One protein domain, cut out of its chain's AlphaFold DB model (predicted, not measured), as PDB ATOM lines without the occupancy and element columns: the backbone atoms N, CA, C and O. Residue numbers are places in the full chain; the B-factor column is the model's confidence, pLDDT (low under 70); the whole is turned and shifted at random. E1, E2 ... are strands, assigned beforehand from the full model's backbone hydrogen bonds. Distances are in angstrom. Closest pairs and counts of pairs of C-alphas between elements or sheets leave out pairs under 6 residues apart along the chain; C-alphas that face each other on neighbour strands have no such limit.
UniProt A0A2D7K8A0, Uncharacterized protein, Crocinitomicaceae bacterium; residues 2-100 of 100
ATOM      1  N   PRO A   2     153.668 145.111 170.603       84.62
ATOM      2  CA  PRO A   2     154.516 146.039 169.860       84.62
ATOM      3  C   PRO A   2     153.613 146.950 169.027       84.62
ATOM      4  O   PRO A   2     152.620 146.466 168.482       84.62
ATOM      5  N   ILE A   3     153.930 148.237 168.960       88.38
ATOM      6  CA  ILE A   3     153.100 149.222 168.269       88.38
ATOM      7  C   ILE A   3     153.836 149.723 167.031       88.38
ATOM      8  O   ILE A   3     154.991 150.137 167.115       88.38
ATOM      9  N   ASP A   4     153.152 149.692 165.891       89.44
ATOM     10  CA  ASP A   4     153.603 150.316 164.651       89.44
ATOM     11  C   ASP A   4     152.842 151.637 164.467       89.44
ATOM     12  O   ASP A   4     151.609 151.657 164.517       89.44
ATOM     13  N   ILE A   5     153.570 152.733 164.248       90.56
ATOM     14  CA  ILE A   5     153.011 154.062 163.981       90.56
ATOM     15  C   ILE A   5     153.468 154.507 162.596       90.56
ATOM     16  O   ILE A   5     154.657 154.452 162.280       90.56
ATOM     17  N   SER A   6     152.529 154.976 161.779       91.75
ATOM     18  CA  SER A   6     152.814 155.627 160.501       91.75
ATOM     19  C   SER A   6     152.499 157.112 160.577       91.75
ATOM     20  O   SER A   6     151.394 157.492 160.975       91.75
ATOM     21  N   ILE A   7     153.442 157.943 160.144       92.56
ATOM     22  CA  ILE A   7     153.252 159.382 159.988       92.56
ATOM     23  C   ILE A   7     153.223 159.691 158.496       92.56
ATOM     24  O   ILE A   7     154.224 159.523 157.803       92.56
ATOM     25  N   THR A   8     152.073 160.140 157.999       92.19
ATOM     26  CA  THR A   8     151.924 160.636 156.629       92.19
ATOM     27  C   THR A   8     152.171 162.138 156.619       92.19
ATOM     28  O   THR A   8     151.493 162.893 157.326       92.19
ATOM     29  N   LYS A   9     153.129 162.575 155.806       92.31
ATOM     30  CA  LYS A   9     153.429 163.988 155.579       92.31
ATOM     31  C   LYS A   9     152.567 164.560 154.451       92.31
ATOM     32  O   LYS A   9     151.971 163.833 153.657       92.31
ATOM     33  N   LYS A  10     152.508 165.889 154.360       90.75
ATOM     34  CA  LYS A  10     151.794 166.617 153.295       90.75
ATOM     35  C   LYS A  10     152.332 166.341 151.888       90.75
ATOM     36  O   LYS A  10     151.578 166.452 150.929       90.75
ATOM     37  N   ASP A  11     153.601 165.963 151.764       89.38
ATOM     38  CA  ASP A  11     154.228 165.553 150.500       89.38
ATOM     39  C   ASP A  11     153.887 164.103 150.092       89.38
ATOM     40  O   ASP A  11     154.400 163.604 149.095       89.38
ATOM     41  N   SER A  12     152.990 163.435 150.832       86.81
ATOM     42  CA  SER A  12     152.605 162.023 150.677       86.81
ATOM     43  C   SER A  12     153.686 161.003 151.044       86.81
ATOM     44  O   SER A  12     153.449 159.801 150.904       86.81
ATOM     45  N   SER A  13     154.844 161.433 151.555       89.88
ATOM     46  CA  SER A  13     155.819 160.516 152.144       89.88
ATOM     47  C   SER A  13     155.305 159.955 153.472       89.88
ATOM     48  O   SER A  13     154.527 160.591 154.196       89.88
ATOM     49  N   ILE A  14     155.707 158.719 153.774       89.88
ATOM     50  CA  ILE A  14     155.303 158.003 154.982       89.88
ATOM     51  C   ILE A  14     156.556 157.608 155.744       89.88
ATOM     52  O   ILE A  14     157.418 156.914 155.207       89.88
ATOM     53  N   GLU A  15     156.620 158.011 157.007       89.50
ATOM     54  CA  GLU A  15     157.624 157.524 157.943       89.50
ATOM     55  C   GLU A  15     157.023 156.506 158.900       89.50
ATOM     56  O   GLU A  15     155.928 156.693 159.437       89.50
ATOM     57  N   TRP A  16     157.773 155.431 159.123       89.56
ATOM     58  CA  TRP A  16     157.370 154.329 159.977       89.56
ATOM     59  C   TRP A  16     158.172 154.324 161.268       89.56
ATOM     60  O   TRP A  16     159.393 154.473 161.269       89.56
ATOM     61  N   TYR A  17     157.469 154.098 162.369       90.31
ATOM     62  CA  TYR A  17     158.022 154.018 163.708       90.31
ATOM     63  C   TYR A  17     157.572 152.713 164.352       90.31
ATOM     64  O   TYR A  17     156.400 152.347 164.270       90.31
ATOM     65  N   ASN A  18     158.501 152.007 164.991       90.00
ATOM     66  CA  ASN A  18     158.192 150.799 165.748       90.00
ATOM     67  C   ASN A  18     158.541 151.010 167.220       90.00
ATOM     68  O   ASN A  18     159.675 151.354 167.556       90.00
ATOM     69  N   ILE A  19     157.559 150.777 168.085       89.94
ATOM     70  CA  ILE A  19     157.708 150.790 169.536       89.94
ATOM     71  C   ILE A  19     157.656 149.332 170.014       89.94
ATOM     72  O   ILE A  19     156.572 148.732 170.070       89.94
ATOM     73  N   PRO A  20     158.807 148.723 170.337       89.06
ATOM     74  CA  PRO A  20     158.850 147.368 170.861       89.06
ATOM     75  C   PRO A  20     158.362 147.323 172.315       89.06
ATOM     76  O   PRO A  20     158.382 148.312 173.048       89.06
ATOM     77  N   LEU A  21     157.949 146.137 172.766       85.81
ATOM     78  CA  LEU A  21     157.759 145.884 174.194       85.81
ATOM     79  C   LEU A  21     159.081 145.458 174.822       85.81
ATOM     80  O   LEU A  21     159.794 144.636 174.254       85.81
ATOM     81  N   ARG A  22     159.314 145.867 176.071       82.25
ATOM     82  CA  ARG A  22     160.501 145.455 176.850       82.25
ATOM     83  C   ARG A  22     160.676 143.931 176.970       82.25
ATOM     84  O   ARG A  22     161.776 143.436 177.180       82.25
ATOM     85  N   ILE A  23     159.584 143.172 176.877       79.75
ATOM     86  CA  ILE A  23     159.592 141.701 176.960       79.75
ATOM     87  C   ILE A  23     159.906 141.013 175.620       79.75
ATOM     88  O   ILE A  23     159.997 139.786 175.574       79.75
ATOM     89  N   MET A  24     160.065 141.767 174.528       77.50
ATOM     90  CA  MET A  24     160.459 141.212 173.235       77.50
ATOM     91  C   MET A  24     161.940 140.844 173.229       77.50
ATOM     92  O   MET A  24     162.801 141.624 173.624       77.50
ATOM     93  N   ARG A  25     162.253 139.654 172.710       71.25
ATOM     94  CA  ARG A  25     163.629 139.244 172.408       71.25
ATOM     95  C   ARG A  25     163.901 139.450 170.923       71.25
ATOM     96  O   ARG A  25     163.823 138.509 170.141       71.25
ATOM     97  N   GLY A  26     164.185 140.692 170.551       69.50
ATOM     98  CA  GLY A  26     164.489 141.083 169.176       69.50
ATOM     99  C   GLY A  26     163.686 142.296 168.725       69.50
ATOM    100  O   GLY A  26     162.595 142.559 169.227       69.50
ATOM    101  N   VAL A  27     164.249 143.024 167.763       67.25
ATOM    102  CA  VAL A  27     163.660 144.237 167.191       67.25
ATOM    103  C   VAL A  27     163.331 144.006 165.726       67.25
ATOM    104  O   VAL A  27     164.044 143.299 165.007       67.25
ATOM    105  N   LYS A  28     162.226 144.593 165.291       67.06
ATOM    106  CA  LYS A  28     161.751 144.498 163.920       67.06
ATOM    107  C   LYS A  28     162.604 145.416 163.047       67.06
ATOM    108  O   LYS A  28     162.599 146.621 163.257       67.06
ATOM    109  N   LYS A  29     163.372 144.844 162.114       63.31
ATOM    110  CA  LYS A  29     164.219 145.634 161.202       63.31
ATOM    111  C   LYS A  29     163.442 146.112 159.974       63.31
ATOM    112  O   LYS A  29     163.446 147.299 159.697       63.31
ATOM    113  N   ASN A  30     162.719 145.206 159.312       64.50
ATOM    114  CA  ASN A  30     161.911 145.478 158.117       64.50
ATOM    115  C   ASN A  30     160.541 144.795 158.243       64.50
ATOM    116  O   ASN A  30     160.441 143.739 158.874       64.50
ATOM    117  N   ASP A  31     159.502 145.361 157.623       65.69
ATOM    118  CA  ASP A  31     158.197 144.706 157.453       65.69
ATOM    119  C   ASP A  31     157.684 144.854 156.019       65.69
ATOM    120  O   ASP A  31     158.129 145.714 155.268       65.69
ATOM    121  N   MET A  32     156.676 144.068 155.655       60.47
ATOM    122  CA  MET A  32     155.993 144.153 154.363       60.47
ATOM    123  C   MET A  32     155.288 145.501 154.129       60.47
ATOM    124  O   MET A  32     154.947 145.815 152.994       60.47
ATOM    125  N   ILE A  33     155.041 146.275 155.191       62.59
ATOM    126  CA  ILE A  33     154.236 147.508 155.157       62.59
ATOM    127  C   ILE A  33     155.120 148.771 155.107       62.59
ATOM    128  O   ILE A  33     154.644 149.848 154.765       62.59
ATOM    129  N   GLY A  34     156.418 148.646 155.396       62.12
ATOM    130  CA  GLY A  34     157.348 149.771 155.420       62.12
ATOM    131  C   GLY A  34     158.804 149.314 155.402       62.12
ATOM    132  O   GLY A  34     159.164 148.305 156.011       62.12
ATOM    133  N   GLN A  35     159.640 150.062 154.690       60.75
ATOM    134  CA  GLN A  35     161.095 149.939 154.783       60.75
ATOM    135  C   GLN A  35     161.589 150.896 155.880       60.75
ATOM    136  O   GLN A  35     160.976 151.941 156.082       60.75
ATOM    137  N   ASP A  36     162.647 150.513 156.598       70.88
ATOM    138  CA  ASP A  36     163.341 151.352 157.589       70.88
ATOM    139  C   ASP A  36     162.455 151.893 158.726       70.88
ATOM    140  O   ASP A  36     162.268 153.098 158.899       70.88
ATOM    141  N   PHE A  37     161.922 150.990 159.554       78.75
ATOM    142  CA  PHE A  37     161.243 151.405 160.782       78.75
ATOM    143  C   PHE A  37     162.228 152.120 161.711       78.75
ATOM    144  O   PHE A  37     163.212 151.536 162.171       78.75
ATOM    145  N   ASN A  38     161.907 153.360 162.068       86.31
ATOM    146  CA  ASN A  38     162.590 154.071 163.136       86.31
ATOM    147  C   ASN A  38     162.247 153.402 164.469       86.31
ATOM    148  O   ASN A  38     161.134 153.536 164.990       86.31
ATOM    149  N   LEU A  39     163.208 152.656 165.008       88.38
ATOM    150  CA  LEU A  39     163.054 151.981 166.286       88.38
ATOM    151  C   LEU A  39     163.044 153.013 167.415       88.38
ATOM    152  O   LEU A  39     163.976 153.808 167.556       88.38
ATOM    153  N   LYS A  40     161.997 152.978 168.235       90.88
ATOM    154  CA  LYS A  40     161.894 153.788 169.448       90.88
ATOM    155  C   LYS A  40     162.157 152.934 170.684       90.88
ATOM    156  O   LYS A  40     162.240 151.710 170.609       90.88
ATOM    157  N   SER A  41     162.357 153.591 171.821       88.25
ATOM    158  CA  SER A  41     162.682 152.910 173.074       88.25
ATOM    159  C   SER A  41     161.563 151.973 173.512       88.25
ATOM    160  O   SER A  41     160.385 152.291 173.346       88.25
ATOM    161  N   ASP A  42     161.932 150.860 174.137       86.88
ATOM    162  CA  ASP A  42     160.987 149.864 174.629       86.88
ATOM    163  C   ASP A  42     159.908 150.473 175.530       86.88
ATOM    164  O   ASP A  42     160.216 151.101 176.548       86.88
ATOM    165  N   TRP A  43     158.639 150.206 175.211       88.31
ATOM    166  CA  TRP A  43     157.509 150.608 176.041       88.31
ATOM    167  C   TRP A  43     157.174 149.519 177.068       88.31
ATOM    168  O   TRP A  43     156.855 148.376 176.704       88.31
ATOM    169  N   PRO A  44     157.243 149.819 178.377       84.94
ATOM    170  CA  PRO A  44     156.718 148.922 179.393       84.94
ATOM    171  C   PRO A  44     155.192 149.039 179.393       84.94
ATOM    172  O   PRO A  44     154.655 150.095 179.699       84.94
ATOM    173  N   TRP A  45     154.506 147.936 179.093       78.44
ATOM    174  CA  TRP A  45     153.046 147.872 178.913       78.44
ATOM    175  C   TRP A  45     152.205 148.338 180.116       78.44
ATOM    176  O   TRP A  45     150.996 148.477 179.989       78.44
ATOM    177  N   VAL A  46     152.835 148.523 181.278       84.50
ATOM    178  CA  VAL A  46     152.208 149.015 182.512       84.50
ATOM    179  C   VAL A  46     152.049 150.535 182.544       84.50
ATOM    180  O   VAL A  46     151.351 151.039 183.415       84.50
ATOM    181  N   TYR A  47     152.730 151.268 181.657       86.38
ATOM    182  CA  TYR A  47     152.562 152.712 181.545       86.38
ATOM    183  C   TYR A  47     151.444 153.023 180.566       86.38
ATOM    184  O   TYR A  47     151.504 152.597 179.416       86.38
ATOM    185  N   ASP A  48     150.480 153.825 181.008       86.25
ATOM    186  CA  ASP A  48     149.342 154.234 180.182       86.25
ATOM    187  C   ASP A  48     149.749 155.172 179.035       86.25
ATOM    188  O   ASP A  48     149.093 155.214 177.997       86.25
ATOM    189  N   PHE A  49     150.854 155.904 179.210       89.44
ATOM    190  CA  PHE A  49     151.351 156.891 178.257       89.44
ATOM    191  C   PHE A  49     152.756 156.538 177.770       89.44
ATOM    192  O   PHE A  49     153.596 156.037 178.523       89.44
ATOM    193  N   TYR A  50     153.002 156.828 176.496       90.38
ATOM    194  CA  TYR A  50     154.300 156.725 175.846       90.38
ATOM    195  C   TYR A  50     154.526 157.970 174.996       90.38
ATOM    196  O   TYR A  50     153.647 158.371 174.235       90.38
ATOM    197  N   GLU A  51     155.713 158.552 175.107       91.81
ATOM    198  CA  GLU A  51     156.094 159.771 174.403       91.81
ATOM    199  C   GLU A  51     157.408 159.536 173.662       91.81
ATOM    200  O   GLU A  51     158.315 158.870 174.163       91.81
ATOM    201  N   PHE A  52     157.502 160.072 172.450       91.88
ATOM    202  CA  PHE A  52     158.726 160.065 171.663       91.88
ATOM    203  C   PHE A  52     158.759 161.273 170.732       91.88
ATOM    204  O   PHE A  52     157.721 161.802 170.335       91.88
ATOM    205  N   GLU A  53     159.967 161.676 170.361       91.56
ATOM    206  CA  GLU A  53     160.198 162.786 169.443       91.56
ATOM    207  C   GLU A  53     160.404 162.280 168.012       91.56
ATOM    208  O   GLU A  53     160.908 161.168 167.783       91.56
ATOM    209  N   VAL A  54     160.001 163.107 167.050       91.38
ATOM    210  CA  VAL A  54     160.194 162.889 165.614       91.38
ATOM    211  C   VAL A  54     160.783 164.145 164.994       91.38
ATOM    212  O   VAL A  54     160.348 165.252 165.309       91.38
ATOM    213  N   ASP A  55     161.727 163.970 164.075       91.19
ATOM    214  CA  ASP A  55     162.384 165.070 163.360       91.19
ATOM    215  C   ASP A  55     161.534 165.535 162.162       91.19
ATOM    216  O   ASP A  55     162.008 165.668 161.037       91.19
ATOM    217  N   ILE A  56     160.235 165.742 162.399       89.94
ATOM    218  CA  ILE A  56     159.265 166.194 161.398       89.94
ATOM    219  C   ILE A  56     158.579 167.451 161.940       89.94
ATOM    220  O   ILE A  56     157.953 167.389 163.005       89.94
ATOM    221  N   PRO A  57     158.623 168.586 161.220       92.44
ATOM    222  CA  PRO A  57     157.864 169.768 161.598       92.44
ATOM    223  C   PRO A  57     156.372 169.446 161.703       92.44
ATOM    224  O   PRO A  57     155.773 168.863 160.794       92.44
ATOM    225  N   LYS A  58     155.726 169.875 162.791       88.00
ATOM    226  CA  LYS A  58     154.283 169.667 163.008       88.00
ATOM    227  C   LYS A  58     153.450 170.225 161.849       88.00
ATOM    228  O   LYS A  58     152.347 169.750 161.565       88.00
ATOM    229  N   GLU A  59     153.961 171.247 161.171       89.62
ATOM    230  CA  GLU A  59     153.403 171.905 159.993       89.62
ATOM    231  C   GLU A  59     153.181 170.935 158.827       89.62
ATOM    232  O   GLU A  59     152.159 171.049 158.136       89.62
ATOM    233  N   GLU A  60     154.090 169.973 158.677       92.00
ATOM    234  CA  GLU A  60     154.181 169.012 157.576       92.00
ATOM    235  C   GLU A  60     153.415 167.716 157.836       92.00
ATOM    236  O   GLU A  60     153.097 167.001 156.887       92.00
ATOM    237  N   ILE A  61     153.068 167.422 159.090       92.44
ATOM    238  CA  ILE A  61     152.299 166.225 159.438       92.44
ATOM    239  C   ILE A  61     150.861 166.382 158.935       92.44
ATOM    240  O   ILE A  61     150.159 167.319 159.315       92.44
ATOM    241  N   LEU A  62     150.414 165.448 158.097       91.69
ATOM    242  CA  LEU A  62     149.034 165.372 157.619       91.69
ATOM    243  C   LEU A  62     148.202 164.446 158.511       91.69
ATOM    244  O   LEU A  62     147.099 164.798 158.936       91.69
ATOM    245  N   LYS A  63     148.744 163.260 158.797       91.88
ATOM    246  CA  LYS A  63     148.048 162.187 159.504       91.88
ATOM    247  C   LYS A  63     149.036 161.355 160.316       91.88
ATOM    248  O   LYS A  63     150.127 161.051 159.845       91.88
ATOM    249  N   VAL A  64     148.622 160.957 161.512       92.50
ATOM    250  CA  VAL A  64     149.312 159.969 162.349       92.50
ATOM    251  C   VAL A  64     148.351 158.810 162.564       92.50
ATOM    252  O   VAL A  64     147.191 159.029 162.906       92.50
ATOM    253  N   GLU A  65     148.808 157.587 162.331       91.88
ATOM    254  CA  GLU A  65     147.986 156.389 162.483       91.88
ATOM    255  C   GLU A  65     148.736 155.296 163.239       91.88
ATOM    256  O   GLU A  65     149.891 154.991 162.935       91.88
ATOM    257  N   ILE A  66     148.051 154.701 164.213       90.94
ATOM    258  CA  ILE A  66     148.484 153.493 164.909       90.94
ATOM    259  C   ILE A  66     147.952 152.279 164.144       90.94
ATOM    260  O   ILE A  66     146.762 152.193 163.848       90.94
ATOM    261  N   ASP A  67     148.835 151.328 163.847       86.50
ATOM    262  CA  ASP A  67     148.525 150.116 163.084       86.50
ATOM    263  C   ASP A  67     147.801 150.384 161.748       86.50
ATOM    264  O   ASP A  67     146.720 149.858 161.453       86.50
ATOM    265  N   ALA A  68     148.448 151.152 160.870       84.38
ATOM    266  CA  ALA A  68     148.005 151.293 159.481       84.38
ATOM    267  C   ALA A  68     147.976 149.949 158.721       84.38
ATOM    268  O   ALA A  68     147.282 149.813 157.716       84.38
ATOM    269  N   SER A  69     148.690 148.930 159.217       81.00
ATOM    270  CA  SER A  69     148.704 147.582 158.641       81.00
ATOM    271  C   SER A  69     147.443 146.764 158.906       81.00
ATOM    272  O   SER A  69     147.248 145.735 158.265       81.00
ATOM    273  N   THR A  70     146.609 147.211 159.848       82.44
ATOM    274  CA  THR A  70     145.352 146.563 160.241       82.44
ATOM    275  C   THR A  70     145.525 145.141 160.790       82.44
ATOM    276  O   THR A  70     144.603 144.327 160.717       82.44
ATOM    277  N   ARG A  71     146.717 144.800 161.287       80.62
ATOM    278  CA  ARG A  71     147.027 143.461 161.817       80.62
ATOM    279  C   ARG A  71     146.809 143.368 163.319       80.62
ATOM    280  O   ARG A  71     146.786 142.265 163.864       80.62
ATOM    281  N   MET A  72     146.681 144.506 163.995       83.81
ATOM    282  CA  MET A  72     146.332 144.555 165.401       83.81
ATOM    283  C   MET A  72     144.850 144.220 165.554       83.81
ATOM    284  O   MET A  72     143.986 144.791 164.888       83.81
ATOM    285  N   ALA A  73     144.552 143.280 166.449       79.88
ATOM    286  CA  ALA A  73     143.183 142.960 166.827       79.88
ATOM    287  C   ALA A  73     142.619 144.092 167.701       79.88
ATOM    288  O   ALA A  73     142.695 144.039 168.927       79.88
ATOM    289  N   ASP A  74     142.088 145.122 167.048       79.94
ATOM    290  CA  ASP A  74     141.454 146.278 167.675       79.94
ATOM    291  C   ASP A  74     139.991 146.388 167.227       79.94
ATOM    292  O   ASP A  74     139.673 146.308 166.038       79.94
ATOM    293  N   VAL A  75     139.093 146.556 168.196       82.12
ATOM    294  CA  VAL A  75     137.646 146.659 167.969       82.12
ATOM    295  C   VAL A  75     137.264 148.048 167.451       82.12
ATOM    296  O   VAL A  75     136.320 148.169 166.672       82.12
ATOM    297  N   ASN A  76     137.978 149.101 167.859       84.00
ATOM    298  CA  ASN A  76     137.646 150.475 167.499       84.00
ATOM    299  C   ASN A  76     138.861 151.186 166.917       84.00
ATOM    300  O   ASN A  76     139.568 151.883 167.619       84.00
ATOM    301  N   ARG A  77     139.048 151.096 165.605       82.56
ATOM    302  CA  ARG A  77     140.203 151.703 164.925       82.56
ATOM    303  C   ARG A  77     140.083 153.214 164.715       82.56
ATOM    304  O   ARG A  77     141.048 153.863 164.329       82.56
ATOM    305  N   ASN A  78     138.913 153.798 164.959       84.25
ATOM    306  CA  ASN A  78     138.672 155.213 164.667       84.25
ATOM    307  C   ASN A  78     139.429 156.152 165.618       84.25
ATOM    308  O   ASN A  78     139.628 157.315 165.285       84.25
ATOM    309  N   ASN A  79     139.830 155.675 166.800       87.94
ATOM    310  CA  ASN A  79     140.660 156.435 167.741       87.94
ATOM    311  C   ASN A  79     142.170 156.265 167.486       87.94
ATOM    312  O   ASN A  79     142.961 156.941 168.135       87.94
ATOM    313  N   ASN A  80     142.564 155.411 166.537       89.62
ATOM    314  CA  ASN A  80     143.964 155.188 166.177       89.62
ATOM    315  C   ASN A  80     144.475 156.211 165.161       89.62
ATOM    316  O   ASN A  80     145.656 156.193 164.827       89.62
ATOM    317  N   ILE A  81     143.599 157.085 164.655       91.88
ATOM    318  CA  ILE A  81     143.904 158.030 163.588       91.88
ATOM    319  C   ILE A  81     143.776 159.453 164.122       91.88
ATOM    320  O   ILE A  81     142.717 159.878 164.579       91.88
ATOM    321  N   TRP A  82     144.854 160.212 163.983       92.56
ATOM    322  CA  TRP A  82     144.871 161.657 164.147       92.56
ATOM    323  C   TRP A  82     145.087 162.314 162.782       92.56
ATOM    324  O   TRP A  82     145.983 161.923 162.036       92.56
ATOM    325  N   ILE A  83     144.269 163.313 162.442       90.38
ATOM    326  CA  ILE A  83     144.368 164.077 161.190       90.38
ATOM    327  C   ILE A  83     144.433 165.549 161.556       90.38
ATOM    328  O   ILE A  83     143.606 166.032 162.327       90.38
ATOM    329  N   LYS A  84     145.397 166.264 160.978       83.75
ATOM    330  CA  LYS A  84     145.674 167.657 161.324       83.75
ATOM    331  C   LYS A  84     144.475 168.596 161.155       83.75
ATOM    332  O   LYS A  84     144.312 169.509 161.960       83.75
ATOM    333  N   ASP A  85     143.639 168.344 160.152       76.44
ATOM    334  CA  ASP A  85     142.511 169.216 159.808       76.44
ATOM    335  C   ASP A  85     141.179 168.786 160.457       76.44
ATOM    336  O   ASP A  85     140.177 169.484 160.314       76.44
ATOM    337  N   ASN A  86     141.153 167.689 161.229       55.41
ATOM    338  CA  ASN A  86     139.972 167.288 162.001       55.41
ATOM    339  C   ASN A  86     140.015 167.873 163.416       55.41
ATOM    340  O   ASN A  86     140.299 167.185 164.397       55.41
ATOM    341  N   VAL A  87     139.641 169.148 163.526       48.34
ATOM    342  CA  VAL A  87     138.985 169.654 164.738       48.34
ATOM    343  C   VAL A  87     137.488 169.374 164.595       48.34
ATOM    344  O   VAL A  87     136.678 170.282 164.427       48.34
ATOM    345  N   GLU A  88     137.093 168.101 164.632       44.88
ATOM    346  CA  GLU A  88     135.711 167.784 164.986       44.88
ATOM    347  C   GLU A  88     135.609 167.883 166.505       44.88
ATOM    348  O   GLU A  88     136.139 167.057 167.250       44.88
ATOM    349  N   ASN A  89     134.947 168.948 166.961       44.81
ATOM    350  CA  ASN A  89     134.448 169.103 168.320       44.81
ATOM    351  C   ASN A  89     133.596 167.881 168.693       44.81
ATOM    352  O   ASN A  89     132.378 167.883 168.535       44.81
ATOM    353  N   LYS A  90     134.230 166.834 169.222       48.81
ATOM    354  CA  LYS A  90     133.557 165.673 169.803       48.81
ATOM    355  C   LYS A  90     133.069 166.020 171.213       48.81
ATOM    356  O   LYS A  90     133.455 165.392 172.194       48.81
ATOM    357  N   TYR A  91     132.229 167.048 171.330       53.47
ATOM    358  CA  TYR A  91     131.356 167.134 172.496       53.47
ATOM    359  C   TYR A  91     130.273 166.066 172.317       53.47
ATOM    360  O   TYR A  91     129.721 165.952 171.221       53.47
ATOM    361  N   PRO A  92     129.980 165.247 173.338       56.41
ATOM    362  CA  PRO A  92     128.910 164.267 173.229       56.41
ATOM    363  C   PRO A  92     127.586 164.990 172.951       56.41
ATOM    364  O   PRO A  92     127.240 165.940 173.654       56.41
ATOM    365  N   GLU A  93     126.840 164.544 171.937       56.69
ATOM    366  CA  GLU A  93     125.470 165.009 171.710       56.69
ATOM    367  C   GLU A  93     124.629 164.693 172.954       56.69
ATOM    368  O   GLU A  93     124.342 163.533 173.261       56.69
ATOM    369  N   ILE A  94     124.232 165.727 173.698       58.91
ATOM    370  CA  ILE A  94     123.267 165.579 174.787       58.91
ATOM    371  C   ILE A  94     121.890 165.412 174.141       58.91
ATOM    372  O   ILE A  94     121.194 166.383 173.846       58.91
ATOM    373  N   ILE A  95     121.492 164.163 173.907       62.50
ATOM    374  CA  ILE A  95     120.146 163.832 173.439       62.50
ATOM    375  C   ILE A  95     119.185 163.979 174.625       62.50
ATOM    376  O   ILE A  95     119.004 163.053 175.419       62.50
ATOM    377  N   PHE A  96     118.522 165.131 174.744       55.53
ATOM    378  CA  PHE A  96     117.331 165.231 175.585       55.53
ATOM    379  C   PHE A  96     116.195 164.453 174.916       55.53
ATOM    380  O   PHE A  96     115.509 164.954 174.027       55.53
ATOM    381  N   LYS A  97     115.965 163.211 175.356       54.25
ATOM    382  CA  LYS A  97     114.694 162.534 175.082       54.25
ATOM    383  C   LYS A  97     113.605 163.216 175.909       54.25
ATOM    384  O   LYS A  97     113.369 162.852 177.057       54.25
ATOM    385  N   SER A  98     112.954 164.214 175.317       52.53
ATOM    386  CA  SER A  98     111.676 164.725 175.806       52.53
ATOM    387  C   SER A  98     110.650 163.597 175.714       52.53
ATOM    388  O   SER A  98     110.214 163.230 174.624       52.53
ATOM    389  N   LYS A  99     110.310 163.014 176.862       52.38
ATOM    390  CA  LYS A  99     109.225 162.047 176.999       52.38
ATOM    391  C   LYS A  99     107.917 162.844 177.056       52.38
ATOM    392  O   LYS A  99     107.630 163.450 178.084       52.38
ATOM    393  N   LEU A 100     107.201 162.894 175.933       46.34
ATOM    394  CA  LEU A 100     105.754 163.123 175.913       46.34
ATOM    395  C   LEU A 100     105.059 161.765 176.030       46.34
ATOM    396  O   LEU A 100     105.578 160.800 175.421       46.34
TER     397      LEU A 100
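This is residues 2 to 100 of the 100 residues of an uncharacterized protein of Crocinitomicaceae bacterium (UniProt A0A2D7K8A0). Little regular structure is present: a small four-stranded antiparallel sheet, ordered E2, E1, E3, E4, stands within a body of long loops, with the loop around residues 45 to 52 over one face and the loops around residues 31 and 71 toward the other, and a tail, residues 87 to 100, sticks out from the body. The 99 printed residues hold no named helix and four named strands, E1 to E4 along the chain; the class is all strand, with 22 residues in named elements. The whole is loose, radius of gyration of the C-alphas 17.2 A, spanning 63 by 34 by 24 A.

E1, residues 3 to 9, begins at C-alpha (153.100, 149.222, 168.269) and is 19.5 A long. E2 is residues 14 to 19, 16.4 A; E3 residues 61 to 66, 14.4 A; E4 residues 81 to 83, ending at C-alpha (144.368, 164.077, 161.190).

Hairpin E1 and E2 has N 5 and O 17 at 2.9 A, within hydrogen-bond range. Antiparallel E1 and E3 have N 8 and O 63 at 2.8 A. Hairpin E3 and E4 has N 82 and O 64 at 2.8 A. Residues 38 to 39 pair parallel with 17 to 18 of E2.

The printed part has no cut. Links E2 to E3 and E3 to E4 are long. Residues 26 to 35 and 86 to 100 have pLDDT under 70.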